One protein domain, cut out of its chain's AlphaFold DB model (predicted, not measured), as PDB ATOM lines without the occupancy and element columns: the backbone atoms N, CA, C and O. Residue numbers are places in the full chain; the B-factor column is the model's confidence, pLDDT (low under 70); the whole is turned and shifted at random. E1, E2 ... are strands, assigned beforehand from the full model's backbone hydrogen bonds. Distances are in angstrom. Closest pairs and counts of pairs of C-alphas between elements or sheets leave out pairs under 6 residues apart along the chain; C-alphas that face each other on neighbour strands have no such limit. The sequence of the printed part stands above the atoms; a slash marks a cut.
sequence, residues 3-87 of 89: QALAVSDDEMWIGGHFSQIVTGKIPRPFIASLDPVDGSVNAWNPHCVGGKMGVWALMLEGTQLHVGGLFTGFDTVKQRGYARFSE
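This is residues 3 to 87 of the 89 residues of an uncharacterized protein of Nocardioidaceae bacterium (UniProt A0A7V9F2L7). Two small three-stranded sheets, E1 E2 E3 and E4 E5 E6, make a wedge-like sandwich only partly face to face: E1 and E2 come close to E4, while the edges E3 and E6 spread apart. The long link of residues 35 to 53 passes from one sheet to the other across that open side. The printed part has 85 residues with no named helix and six named strands, in the order E1 to E6 along the chain; both sheets are antiparallel and follow chain order. The class is all strand, though only 34 of the 85 residues are in named elements. The whole is compact, with a radius of gyration of the C-alphas of 11.8 A and spans of 32 by 30 by 21 A.

E1, residues 3 to 7, and E2, residues 12 to 16, form an antiparallel hairpin at 167 degrees, with N 13 and O 6 2.8 A apart. E2 and E3, residues 31 to 34, are a hairpin at 154 degrees, with N 34 and O 12 2.8 A apart. E4, residues 54 to 61, bends by 55 degrees at residue 57. It forms a hairpin at 159 degrees with E5, residues 64 to 70; N 66 and O 59 are 2.8 A apart. E5 and E6, residues 82 to 86, are a hairpin at 157 degrees, with N 67 and O 83 2.9 A apart. Each sheet is a meander, each strand the antiparallel neighbour of the one before. In the sandwich, two sheets face to face, the best planes of the facing parts stand 39 degrees apart. The closest C-alphas of E1 and E4 are those of Ala 4 and Ala 57, 5.2 A apart; those of E2 and E4 are Gly 15 and Val 55, 4.9 A apart. E1 and E5 are near each other, with 6 pairs of C-alphas within 10 A. E3 and E6 are apart.

E1 begins at C-alpha 3, (-40.212, 37.378, 12.561), and measures 13.8 A from first to last C-alpha. E2 measures 13.6 A and E3 10.3 A. E4, the longest, measures 20.6 A from C-alpha 54 at (-41.898, 40.969, 21.717). E5 measures 19.6 A. E6 measures 13.7 A and ends at C-alpha 86, (-60.330, 44.752, 16.722).

The two C-alphas farthest apart, of Val 37 and Lys 78, are 32.9 A apart. The printed part has no cut. The links E2 to E3, E3 to E4 and E5 to E6 are long. Residues 73 to 74 pair antiparallel with residues 48 to 49 and with residues 77 to 78. The mean pLDDT of the printed part is 93.9; residue 87 is under 70.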
ATOM      1  N   GLN A   3     -39.947  38.816  12.420       95.81
ATOM      2  CA  GLN A   3     -40.212  37.378  12.561       95.81
ATOM      3  C   GLN A   3     -41.604  36.987  12.072       95.81
ATOM      4  O   GLN A   3     -41.799  35.856  11.642       95.81
ATOM      5  N   ALA A   4     -42.554  37.917  12.129       97.50
ATOM      6  CA  ALA A   4     -43.922  37.709  11.693       97.50
ATOM      7  C   ALA A   4     -44.372  38.859  10.799       97.50
ATOM      8  O   ALA A   4     -43.948  40.004  10.987       97.50
ATOM      9  N   LEU A   5     -45.251  38.530   9.858       97.25
ATOM     10  CA  LEU A   5     -45.911  39.470   8.971       97.25
ATOM     11  C   LEU A   5     -47.357  39.018   8.763       97.25
ATOM     12  O   LEU A   5     -47.611  37.828   8.591       97.25
ATOM     13  N   ALA A   6     -48.278  39.972   8.783       97.50
ATOM     14  CA  ALA A   6     -49.655  39.810   8.337       97.50
ATOM     15  C   ALA A   6     -49.981  40.962   7.382       97.50
ATOM     16  O   ALA A   6     -49.417  42.046   7.524       97.50
ATOM     17  N   VAL A   7     -50.852  40.730   6.403       96.12
ATOM     18  CA  VAL A   7     -51.153  41.708   5.350       96.12
ATOM     19  C   VAL A   7     -52.645  41.695   5.033       96.12
ATOM     20  O   VAL A   7     -53.258  40.626   5.011       96.12
ATOM     21  N   SER A   8     -53.197  42.879   4.792       93.88
ATOM     22  CA  SER A   8     -54.454  43.129   4.087       93.88
ATOM     23  C   SER A   8     -54.159  43.901   2.792       93.88
ATOM     24  O   SER A   8     -52.995  44.110   2.446       93.88
ATOM     25  N   ASP A   9     -55.202  44.316   2.073       91.75
ATOM     26  CA  ASP A   9     -55.047  45.139   0.867       91.75
ATOM     27  C   ASP A   9     -54.494  46.544   1.180       91.75
ATOM     28  O   ASP A   9     -53.753  47.099   0.372       91.75
ATOM     29  N   ASP A  10     -54.802  47.083   2.366       91.81
ATOM     30  CA  ASP A  10     -54.493  48.469   2.743       91.81
ATOM     31  C   ASP A  10     -53.392  48.587   3.814       91.81
ATOM     32  O   ASP A  10     -52.813  49.657   3.994       91.81
ATOM     33  N   GLU A  11     -53.075  47.511   4.542       94.75
ATOM     34  CA  GLU A  11     -52.129  47.576   5.660       94.75
ATOM     35  C   GLU A  11     -51.311  46.286   5.835       94.75
ATOM     36  O   GLU A  11     -51.785  45.160   5.675       94.75
ATOM     37  N   MET A  12     -50.042  46.454   6.202       95.88
ATOM     38  CA  MET A  12     -49.128  45.384   6.580       95.88
ATOM     39  C   MET A  12     -48.734  45.537   8.044       95.88
ATOM     40  O   MET A  12     -48.237  46.581   8.448       95.88
ATOM     41  N   TRP A  13     -48.823  44.467   8.830       97.06
ATOM     42  CA  TRP A  13     -48.291  44.424  10.193       97.06
ATOM     43  C   TRP A  13     -47.039  43.578  10.248       97.06
ATOM     44  O   TRP A  13     -46.990  42.470   9.715       97.06
ATOM     45  N   ILE A  14     -46.043  44.076  10.968       97.25
ATOM     46  CA  ILE A  14     -44.804  43.358  11.237       97.25
ATOM     47  C   ILE A  14     -44.604  43.180  12.734       97.25
ATOM     48  O   ILE A  14     -44.850  44.084  13.530       97.25
ATOM     49  N   GLY A  15     -44.121  42.001  13.110       97.06
ATOM     50  CA  GLY A  15     -43.782  41.637  14.479       97.06
ATOM     51  C   GLY A  15     -42.370  41.074  14.551       97.06
ATOM     52  O   GLY A  15     -41.892  40.448  13.602       97.06
ATOM     53  N   GLY A  16     -41.660  41.298  15.652       96.56
ATOM     54  CA  GLY A  16     -40.349  40.683  15.842       96.56
ATOM     55  C   GLY A  16     -39.547  41.256  16.995       96.56
ATOM     56  O   GLY A  16     -40.061  41.948  17.863       96.56
ATOM     57  N   HIS A  17     -38.244  40.977  16.992       94.62
ATOM     58  CA  HIS A  17     -37.288  41.419  18.013       94.62
ATOM     59  C   HIS A  17     -36.585  42.685  17.517       94.62
ATOM     60  O   HIS A  17     -35.390  42.681  17.213       94.62
ATOM     61  N   PHE A  18     -37.344  43.753  17.290       94.12
ATOM     62  CA  PHE A  18     -36.810  45.067  16.925       94.12
ATOM     63  C   PHE A  18     -37.205  46.105  17.971       94.12
ATOM     64  O   PHE A  18     -38.260  46.002  18.584       94.12
ATOM     65  N   SER A  19     -36.348  47.100  18.182       92.06
ATOM     66  CA  SER A  19     -36.615  48.224  19.087       92.06
ATOM     67  C   SER A  19     -37.137  49.467  18.364       92.06
ATOM     68  O   SER A  19     -37.649  50.378  19.008       92.06
ATOM     69  N   GLN A  20     -36.993  49.518  17.041       92.88
ATOM     70  CA  GLN A  20     -37.437  50.615  16.188       92.88
ATOM     71  C   GLN A  20     -37.616  50.122  14.751       92.88
ATOM     72  O   GLN A  20     -36.978  49.140  14.347       92.88
ATOM     73  N   ILE A  21     -38.409  50.851  13.972       91.94
ATOM     74  CA  ILE A  21     -38.388  50.748  12.516       91.94
ATOM     75  C   ILE A  21     -37.155  51.490  12.010       91.94
ATOM     76  O   ILE A  21     -36.935  52.657  12.334       91.94
ATOM     77  N   VAL A  22     -36.309  50.774  11.265       84.62
ATOM     78  CA  VAL A  22     -35.002  51.285  10.822       84.62
ATOM     79  C   VAL A  22     -35.184  52.470   9.871       84.62
ATOM     80  O   VAL A  22     -34.498  53.484  10.016       84.62
ATOM     81  N   THR A  23     -36.147  52.375   8.951       82.06
ATOM     82  CA  THR A  23     -36.563  53.490   8.094       82.06
ATOM     83  C   THR A  23     -37.165  54.597   8.958       82.06
ATOM     84  O   THR A  23     -38.122  54.376   9.693       82.06
ATOM     85  N   GLY A  24     -36.570  55.790   8.917       81.44
ATOM     86  CA  GLY A  24     -37.030  56.941   9.703       81.44
ATOM     87  C   GLY A  24     -36.679  56.910  11.196       81.44
ATOM     88  O   GLY A  24     -36.997  57.872  11.890       81.44
ATOM     89  N   LYS A  25     -35.997  55.863  11.697       88.31
ATOM     90  CA  LYS A  25     -35.613  55.709  13.119       88.31
ATOM     91  C   LYS A  25     -36.801  55.886  14.079       88.31
ATOM     92  O   LYS A  25     -36.701  56.571  15.097       88.31
ATOM     93  N   ILE A  26     -37.941  55.294  13.727       93.19
ATOM     94  CA  ILE A  26     -39.204  55.483  14.450       93.19
ATOM     95  C   ILE A  26     -39.288  54.456  15.591       93.19
ATOM     96  O   ILE A  26     -39.269  53.249  15.323       93.19
ATOM     97  N   PRO A  27     -39.396  54.885  16.864       92.12
ATOM     98  CA  PRO A  27     -39.428  53.980  18.007       92.12
ATOM     99  C   PRO A  27     -40.790  53.286  18.122       92.12
ATOM    100  O   PRO A  27     -41.686  53.743  18.826       92.12
ATOM    101  N   ARG A  28     -40.925  52.155  17.429       94.44
ATOM    102  CA  ARG A  28     -42.010  51.186  17.598       94.44
ATOM    103  C   ARG A  28     -41.388  49.847  17.950       94.44
ATOM    104  O   ARG A  28     -40.885  49.171  17.056       94.44
ATOM    105  N   PRO A  29     -41.264  49.502  19.237       93.75
ATOM    106  CA  PRO A  29     -40.654  48.246  19.613       93.75
ATOM    107  C   PRO A  29     -41.621  47.096  19.333       93.75
ATOM    108  O   PRO A  29     -42.796  47.137  19.692       93.75
ATOM    109  N   PHE A  30     -41.076  46.036  18.749       96.75
ATOM    110  CA  PHE A  30     -41.677  44.717  18.585       96.75
ATOM    111  C   PHE A  30     -42.873  44.576  17.645       96.75
ATOM    112  O   PHE A  30     -43.094  43.464  17.165       96.75
ATOM    113  N   ILE A  31     -43.623  45.642  17.379       96.62
ATOM    114  CA  ILE A  31     -44.744  45.643  16.442       96.62
ATOM    115  C   ILE A  31     -44.849  46.996  15.734       96.62
ATOM    116  O   ILE A  31     -44.553  48.033  16.326       96.62
ATOM    117  N   ALA A  32     -45.256  46.989  14.470       96.31
ATOM    118  CA  ALA A  32     -45.622  48.190  13.729       96.31
ATOM    119  C   ALA A  32     -46.555  47.825  12.580       96.31
ATOM    120  O   ALA A  32     -46.604  46.661  12.173       96.31
ATOM    121  N   SER A  33     -47.230  48.832  12.038       95.94
ATOM    122  CA  SER A  33     -47.914  48.720  10.763       95.94
ATOM    123  C   SER A  33     -47.324  49.650   9.710       95.94
ATOM    124  O   SER A  33     -46.728  50.686  10.037       95.94
ATOM    125  N   LEU A  34     -47.440  49.222   8.460       95.31
ATOM    126  CA  LEU A  34     -46.822  49.806   7.286       95.31
ATOM    127  C   LEU A  34     -47.815  49.831   6.120       95.31
ATOM    128  O   LEU A  34     -48.667  48.946   6.013       95.31
ATOM    129  N   ASP A  35     -47.628  50.775   5.208       94.88
ATOM    130  CA  ASP A  35     -48.225  50.741   3.878       94.88
ATOM    131  C   ASP A  35     -47.649  49.546   3.077       94.88
ATOM    132  O   ASP A  35     -46.423  49.364   3.033       94.88
ATOM    133  N   PRO A  36     -48.492  48.692   2.465       94.88
ATOM    134  CA  PRO A  36     -48.035  47.496   1.760       94.88
ATOM    135  C   PRO A  36     -47.367  47.789   0.404       94.88
ATOM    136  O   PRO A  36     -46.676  46.916  -0.127       94.88
ATOM    137  N   VAL A  37     -47.556  48.984  -0.164       95.19
ATOM    138  CA  VAL A  37     -47.002  49.411  -1.455       95.19
ATOM    139  C   VAL A  37     -45.597  49.980  -1.289       95.19
ATOM    140  O   VAL A  37     -44.695  49.596  -2.037       95.19
ATOM    141  N   ASP A  38     -45.395  50.889  -0.333       93.44
ATOM    142  CA  ASP A  38     -44.131  51.626  -0.196       93.44
ATOM    143  C   ASP A  38     -43.365  51.369   1.114       93.44
ATOM    144  O   ASP A  38     -42.205  51.775   1.249       93.44
ATOM    145  N   GLY A  39     -43.965  50.644   2.064       92.00
ATOM    146  CA  GLY A  39     -43.355  50.327   3.355       92.00
ATOM    147  C   GLY A  39     -43.231  51.527   4.295       92.00
ATOM    148  O   GLY A  39     -42.479  51.458   5.276       92.00
ATOM    149  N   SER A  40     -43.920  52.633   4.008       94.12
ATOM    150  CA  SER A  40     -44.028  53.767   4.919       94.12
ATOM    151  C   SER A  40     -44.756  53.358   6.198       94.12
ATOM    152  O   SER A  40     -45.544  52.421   6.224       94.12
ATOM    153  N   VAL A  41     -44.425  54.006   7.313       94.62
ATOM    154  CA  VAL A  41     -44.946  53.624   8.630       94.62
ATOM    155  C   VAL A  41     -46.301  54.294   8.867       94.62
ATOM    156  O   VAL A  41     -46.365  55.522   8.937       94.62
ATOM    157  N   ASN A  42     -47.354  53.499   9.069       94.00
ATOM    158  CA  ASN A  42     -48.726  53.976   9.305       94.00
ATOM    159  C   ASN A  42     -48.902  54.581  10.704       94.00
ATOM    160  O   ASN A  42     -47.982  54.560  11.515       94.00
ATOM    161  N   ALA A  43     -50.068  55.135  11.047       92.69
ATOM    162  CA  ALA A  43     -50.280  55.781  12.351       92.69
ATOM    163  C   ALA A  43     -50.439  54.793  13.526       92.69
ATOM    164  O   ALA A  43     -50.141  55.156  14.669       92.69
ATOM    165  N   TRP A  44     -50.863  53.554  13.262       93.44
ATOM    166  CA  TRP A  44     -51.139  52.555  14.293       93.44
ATOM    167  C   TRP A  44     -49.878  52.176  15.091       93.44
ATOM    168  O   TRP A  44     -48.867  51.697  14.562       93.44
ATOM    169  N   ASN A  45     -49.911  52.452  16.396       92.00
ATOM    170  CA  ASN A  45     -48.750  52.372  17.283       92.00
ATOM    171  C   ASN A  45     -49.132  51.910  18.702       92.00
ATOM    172  O   ASN A  45     -49.042  52.701  19.646       92.00
ATOM    173  N   PRO A  46     -49.575  50.656  18.882       94.19
ATOM    174  CA  PRO A  46     -49.796  50.117  20.216       94.19
ATOM    175  C   PRO A  46     -48.456  49.899  20.924       94.19
ATOM    176  O   PRO A  46     -47.519  49.316  20.365       94.19
ATOM    177  N   HIS A  47     -48.346  50.323  22.181       94.75
ATOM    178  CA  HIS A  47     -47.103  50.160  22.923       94.75
ATOM    179  C   HIS A  47     -47.014  48.753  23.521       94.75
ATOM    180  O   HIS A  47     -47.636  48.460  24.538       94.75
ATOM    181  N   CYS A  48     -46.214  47.871  22.920       95.69
ATOM    182  CA  CYS A  48     -45.925  46.554  23.491       95.69
ATOM    183  C   CYS A  48     -45.210  46.692  24.846       95.69
ATOM    184  O   CYS A  48     -44.140  47.301  24.924       95.69
ATOM    185  N   VAL A  49     -45.776  46.114  25.911       95.25
ATOM    186  CA  VAL A  49     -45.234  46.213  27.274       95.25
ATOM    187  C   VAL A  49     -44.825  44.865  27.850       95.25
ATOM    188  O   VAL A  49     -45.538  43.856  27.771       95.25
ATOM    189  N   GLY A  50     -43.682  44.880  28.537       90.50
ATOM    190  CA  GLY A  50     -43.077  43.712  29.170       90.50
ATOM    191  C   GLY A  50     -42.590  42.666  28.164       90.50
ATOM    192  O   GLY A  50     -43.013  42.623  27.018       90.50
ATOM    193  N   GLY A  51     -41.682  41.797  28.611       84.06
ATOM    194  CA  GLY A  51     -41.014  40.832  27.735       84.06
ATOM    195  C   GLY A  51     -39.873  41.451  26.917       84.06
ATOM    196  O   GLY A  51     -39.883  42.627  26.574       84.06
ATOM    197  N   LYS A  52     -38.824  40.659  26.665       85.75
ATOM    198  CA  LYS A  52     -37.614  41.113  25.946       85.75
ATOM    199  C   LYS A  52     -37.613  40.750  24.461       85.75
ATOM    200  O   LYS A  52     -36.718  41.173  23.740       85.75
ATOM    201  N   MET A  53     -38.574  39.928  24.045       90.31
ATOM    202  CA  MET A  53     -38.597  39.292  22.727       90.31
ATOM    203  C   MET A  53     -39.879  39.605  21.947       90.31
ATOM    204  O   MET A  53     -40.006  39.153  20.822       90.31
ATOM    205  N   GLY A  54     -40.825  40.366  22.503       95.25
ATOM    206  CA  GLY A  54     -41.898  40.969  21.717       95.25
ATOM    207  C   GLY A  54     -42.810  39.983  20.985       95.25
ATOM    208  O   GLY A  54     -43.212  38.962  21.540       95.25
ATOM    209  N   VAL A  55     -43.153  40.319  19.741       97.69
ATOM    210  CA  VAL A  55     -44.118  39.592  18.905       97.69
ATOM    211  C   VAL A  55     -43.417  38.545  18.042       97.69
ATOM    212  O   VAL A  55     -42.435  38.852  17.371       97.69
ATOM    213  N   TRP A  56     -43.936  37.317  18.041       97.56
ATOM    214  CA  TRP A  56     -43.401  36.172  17.283       97.56
ATOM    215  C   TRP A  56     -44.365  35.653  16.221       97.56
ATOM    216  O   TRP A  56     -43.931  34.996  15.281       97.56
ATOM    217  N   ALA A  57     -45.660  35.916  16.384       98.19
ATOM    218  CA  ALA A  57     -46.704  35.460  15.484       98.19
ATOM    219  C   ALA A  57     -47.738  36.565  15.269       98.19
ATOM    220  O   ALA A  57     -48.125  37.254  16.218       98.19
ATOM    221  N   LEU A  58     -48.184  36.689  14.022       98.31
ATOM    222  CA  LEU A  58     -49.271  37.553  13.590       98.31
ATOM    223  C   LEU A  58     -50.210  36.731  12.706       98.31
ATOM    224  O   LEU A  58     -49.746  35.960  11.869       98.31
ATOM    225  N   MET A  59     -51.513  36.899  12.894       97.56
ATOM    226  CA  MET A  59     -52.545  36.337  12.026       97.56
ATOM    227  C   MET A  59     -53.657  37.365  11.876       97.56
ATOM    228  O   MET A  59     -54.170  37.862  12.876       97.56
ATOM    229  N   LEU A  60     -54.037  37.655  10.634       96.44
ATOM    230  CA  LEU A  60     -55.211  38.460  10.328       96.44
ATOM    231  C   LEU A  60     -56.415  37.533  10.089       96.44
ATOM    232  O   LEU A  60     -56.348  36.633   9.253       96.44
ATOM    233  N   GLU A  61     -57.503  37.752  10.822       94.94
ATOM    234  CA  GLU A  61     -58.804  37.103  10.645       94.94
ATOM    235  C   GLU A  61     -59.855  38.185  10.360       94.94
ATOM    236  O   GLU A  61     -60.344  38.865  11.263       94.94
ATOM    237  N   GLY A  62     -60.175  38.398   9.080       91.12
ATOM    238  CA  GLY A  62     -61.002  39.534   8.669       91.12
ATOM    239  C   GLY A  62     -60.336  40.857   9.058       91.12
ATOM    240  O   GLY A  62     -59.267  41.179   8.554       91.12
ATOM    241  N   THR A  63     -60.949  41.603   9.977       90.00
ATOM    242  CA  THR A  63     -60.410  42.862  10.532       90.00
ATOM    243  C   THR A  63     -59.774  42.691  11.914       90.00
ATOM    244  O   THR A  63     -59.508  43.677  12.604       90.00
ATOM    245  N   GLN A  64     -59.575  41.449  12.367       95.06
ATOM    246  CA  GLN A  64     -58.983  41.145  13.667       95.06
ATOM    247  C   GLN A  64     -57.534  40.705  13.502       95.06
ATOM    248  O   GLN A  64     -57.250  39.713  12.835       95.06
ATOM    249  N   LEU A  65     -56.613  41.410  14.156       97.38
ATOM    250  CA  LEU A  65     -55.214  40.998  14.225       97.38
ATOM    251  C   LEU A  65     -54.957  40.264  15.537       97.38
ATOM    252  O   LEU A  65     -55.075  40.824  16.632       97.38
ATOM    253  N   HIS A  66     -54.571  39.004  15.409       97.88
ATOM    254  CA  HIS A  66     -54.143  38.145  16.497       97.88
ATOM    255  C   HIS A  66     -52.629  38.218  16.620       97.88
ATOM    256  O   HIS A  66     -51.899  38.072  15.639       97.88
ATOM    257  N   VAL A  67     -52.157  38.433  17.845       98.19
ATOM    258  CA  VAL A  67     -50.748  38.674  18.142       98.19
ATOM    259  C   VAL A  67     -50.296  37.699  19.216       98.19
ATOM    260  O   VAL A  67     -50.880  37.641  20.296       98.19
ATOM    261  N   GLY A  68     -49.244  36.937  18.926       98.12
ATOM    262  CA  GLY A  68     -48.637  35.984  19.853       98.12
ATOM    263  C   GLY A  68     -47.161  36.287  20.083       98.12
ATOM    264  O   GLY A  68     -46.465  36.744  19.173       98.12
ATOM    265  N   GLY A  69     -46.658  36.041  21.292       97.69
ATOM    266  CA  GLY A  69     -45.237  36.240  21.583       97.69
ATOM    267  C   GLY A  69     -44.881  36.286  23.063       97.69
ATOM    268  O   GLY A  69     -45.597  35.774  23.920       97.69
ATOM    269  N   LEU A  70     -43.749  36.920  23.370       96.75
ATOM    270  CA  LEU A  70     -43.280  37.158  24.730       96.75
ATOM    271  C   LEU A  70     -43.464  38.628  25.098       96.75
ATOM    272  O   LEU A  70     -42.528  39.426  25.025       96.75
ATOM    273  N   PHE A  71     -44.672  38.940  25.553       97.00
ATOM    274  CA  PHE A  71     -45.064  40.232  26.103       97.00
ATOM    275  C   PHE A  71     -46.067  40.059  27.247       97.00
ATOM    276  O   PHE A  71     -46.590  38.966  27.490       97.00
ATOM    277  N   THR A  72     -46.320  41.139  27.982       97.19
ATOM    278  CA  THR A  72     -47.299  41.155  29.084       97.19
ATOM    279  C   THR A  72     -48.579  41.917  28.754       97.19
ATOM    280  O   THR A  72     -49.587  41.729  29.438       97.19
ATOM    281  N   GLY A  73     -48.557  42.735  27.706       96.25
ATOM    282  CA  GLY A  73     -49.727  43.428  27.197       96.25
ATOM    283  C   GLY A  73     -49.366  44.483  26.163       96.25
ATOM    284  O   GLY A  73     -48.220  44.554  25.711       96.25
ATOM    285  N   PHE A  74     -50.353  45.317  25.857       96.19
ATOM    286  CA  PHE A  74     -50.208  46.512  25.036       96.19
ATOM    287  C   PHE A  74     -50.833  47.699  25.763       96.19
ATOM    288  O   PHE A  74     -51.919  47.581  26.335       96.19
ATOM    289  N   ASP A  75     -50.125  48.824  25.781       94.50
ATOM    290  CA  ASP A  75     -50.486  50.028  26.523       94.50
ATOM    291  C   ASP A  75     -50.787  49.709  28.001       94.50
ATOM    292  O   ASP A  75     -49.927  49.220  28.737       94.50
ATOM    293  N   THR A  76     -52.015  49.967  28.452       94.88
ATOM    294  CA  THR A  76     -52.486  49.659  29.811       94.88
ATOM    295  C   THR A  76     -53.224  48.320  29.900       94.88
ATOM    296  O   THR A  76     -53.577  47.879  30.999       94.88
ATOM    297  N   VAL A  77     -53.445  47.640  28.770       95.25
ATOM    298  CA  VAL A  77     -54.236  46.410  28.681       95.25
ATOM    299  C   VAL A  77     -53.342  45.191  28.900       95.25
ATOM    300  O   VAL A  77     -52.445  44.886  28.115       95.25
ATOM    301  N   LYS A  78     -53.615  44.442  29.975       94.31
ATOM    302  CA  LYS A  78     -52.903  43.194  30.287       94.31
ATOM    303  C   LYS A  78     -53.413  42.051  29.415       94.31
ATOM    304  O   LYS A  78     -54.539  41.592  29.579       94.31
ATOM    305  N   GLN A  79     -52.540  41.554  28.553       93.12
ATOM    306  CA  GLN A  79     -52.784  40.463  27.616       93.12
ATOM    307  C   GLN A  79     -51.466  39.699  27.486       93.12
ATOM    308  O   GLN A  79     -50.568  40.094  26.751       93.12
ATOM    309  N   ARG A  80     -51.273  38.670  28.319       96.50
ATOM    310  CA  ARG A  80     -49.973  37.997  28.432       96.50
ATOM    311  C   ARG A  80     -49.828  36.935  27.352       96.50
ATOM    312  O   ARG A  80     -50.562  35.954  27.354       96.50
ATOM    313  N   GLY A  81     -48.836  37.111  26.486       97.00
ATOM    314  CA  GLY A  81     -48.440  36.148  25.456       97.00
ATOM    315  C   GLY A  81     -49.401  35.996  24.274       97.00
ATOM    316  O   GLY A  81     -49.004  35.463  23.240       97.00
ATOM    317  N   TYR A  82     -50.625  36.500  24.406       97.56
ATOM    318  CA  TYR A  82     -51.624  36.578  23.354       97.56
ATOM    319  C   TYR A  82     -52.436  37.865  23.506       97.56
ATOM    320  O   TYR A  82     -52.903  38.168  24.606       97.56
ATOM    321  N   ALA A  83     -52.613  38.588  22.403       96.94
ATOM    322  CA  ALA A  83     -53.431  39.788  22.287       96.94
ATOM    323  C   ALA A  83     -54.271  39.729  21.006       96.94
ATOM    324  O   ALA A  83     -53.918  39.043  20.044       96.94
ATOM    325  N   ARG A  84     -55.377  40.471  20.999       95.31
ATOM    326  CA  ARG A  84     -56.227  40.648  19.821       95.31
ATOM    327  C   ARG A  84     -56.602  42.113  19.687       95.31
ATOM    328  O   ARG A  84     -57.121  42.689  20.643       95.31
ATOM    329  N   PHE A  85     -56.397  42.661  18.497       94.12
ATOM    330  CA  PHE A  85     -56.841  43.994  18.111       94.12
ATOM    331  C   PHE A  85     -58.072  43.868  17.214       94.12
ATOM    332  O   PHE A  85     -58.070  43.083  16.267       94.12
ATOM    333  N   SER A  86     -59.134  44.593  17.554       84.50
ATOM    334  CA  SER A  86     -60.330  44.752  16.722       84.50
ATOM    335  C   SER A  86     -60.234  46.072  15.973       84.50
ATOM    336  O   SER A  86     -59.937  47.068  16.626       84.50
ATOM    337  N   GLU A  87     -60.531  46.062  14.671       66.31
ATOM    338  CA  GLU A  87     -60.388  47.219  13.775       66.31
ATOM    339  C   GLU A  87     -58.951  47.737  13.750       66.31
ATOM    340  O   GLU A  87     -58.527  48.585  14.533       66.31
TER     341      GLU A  87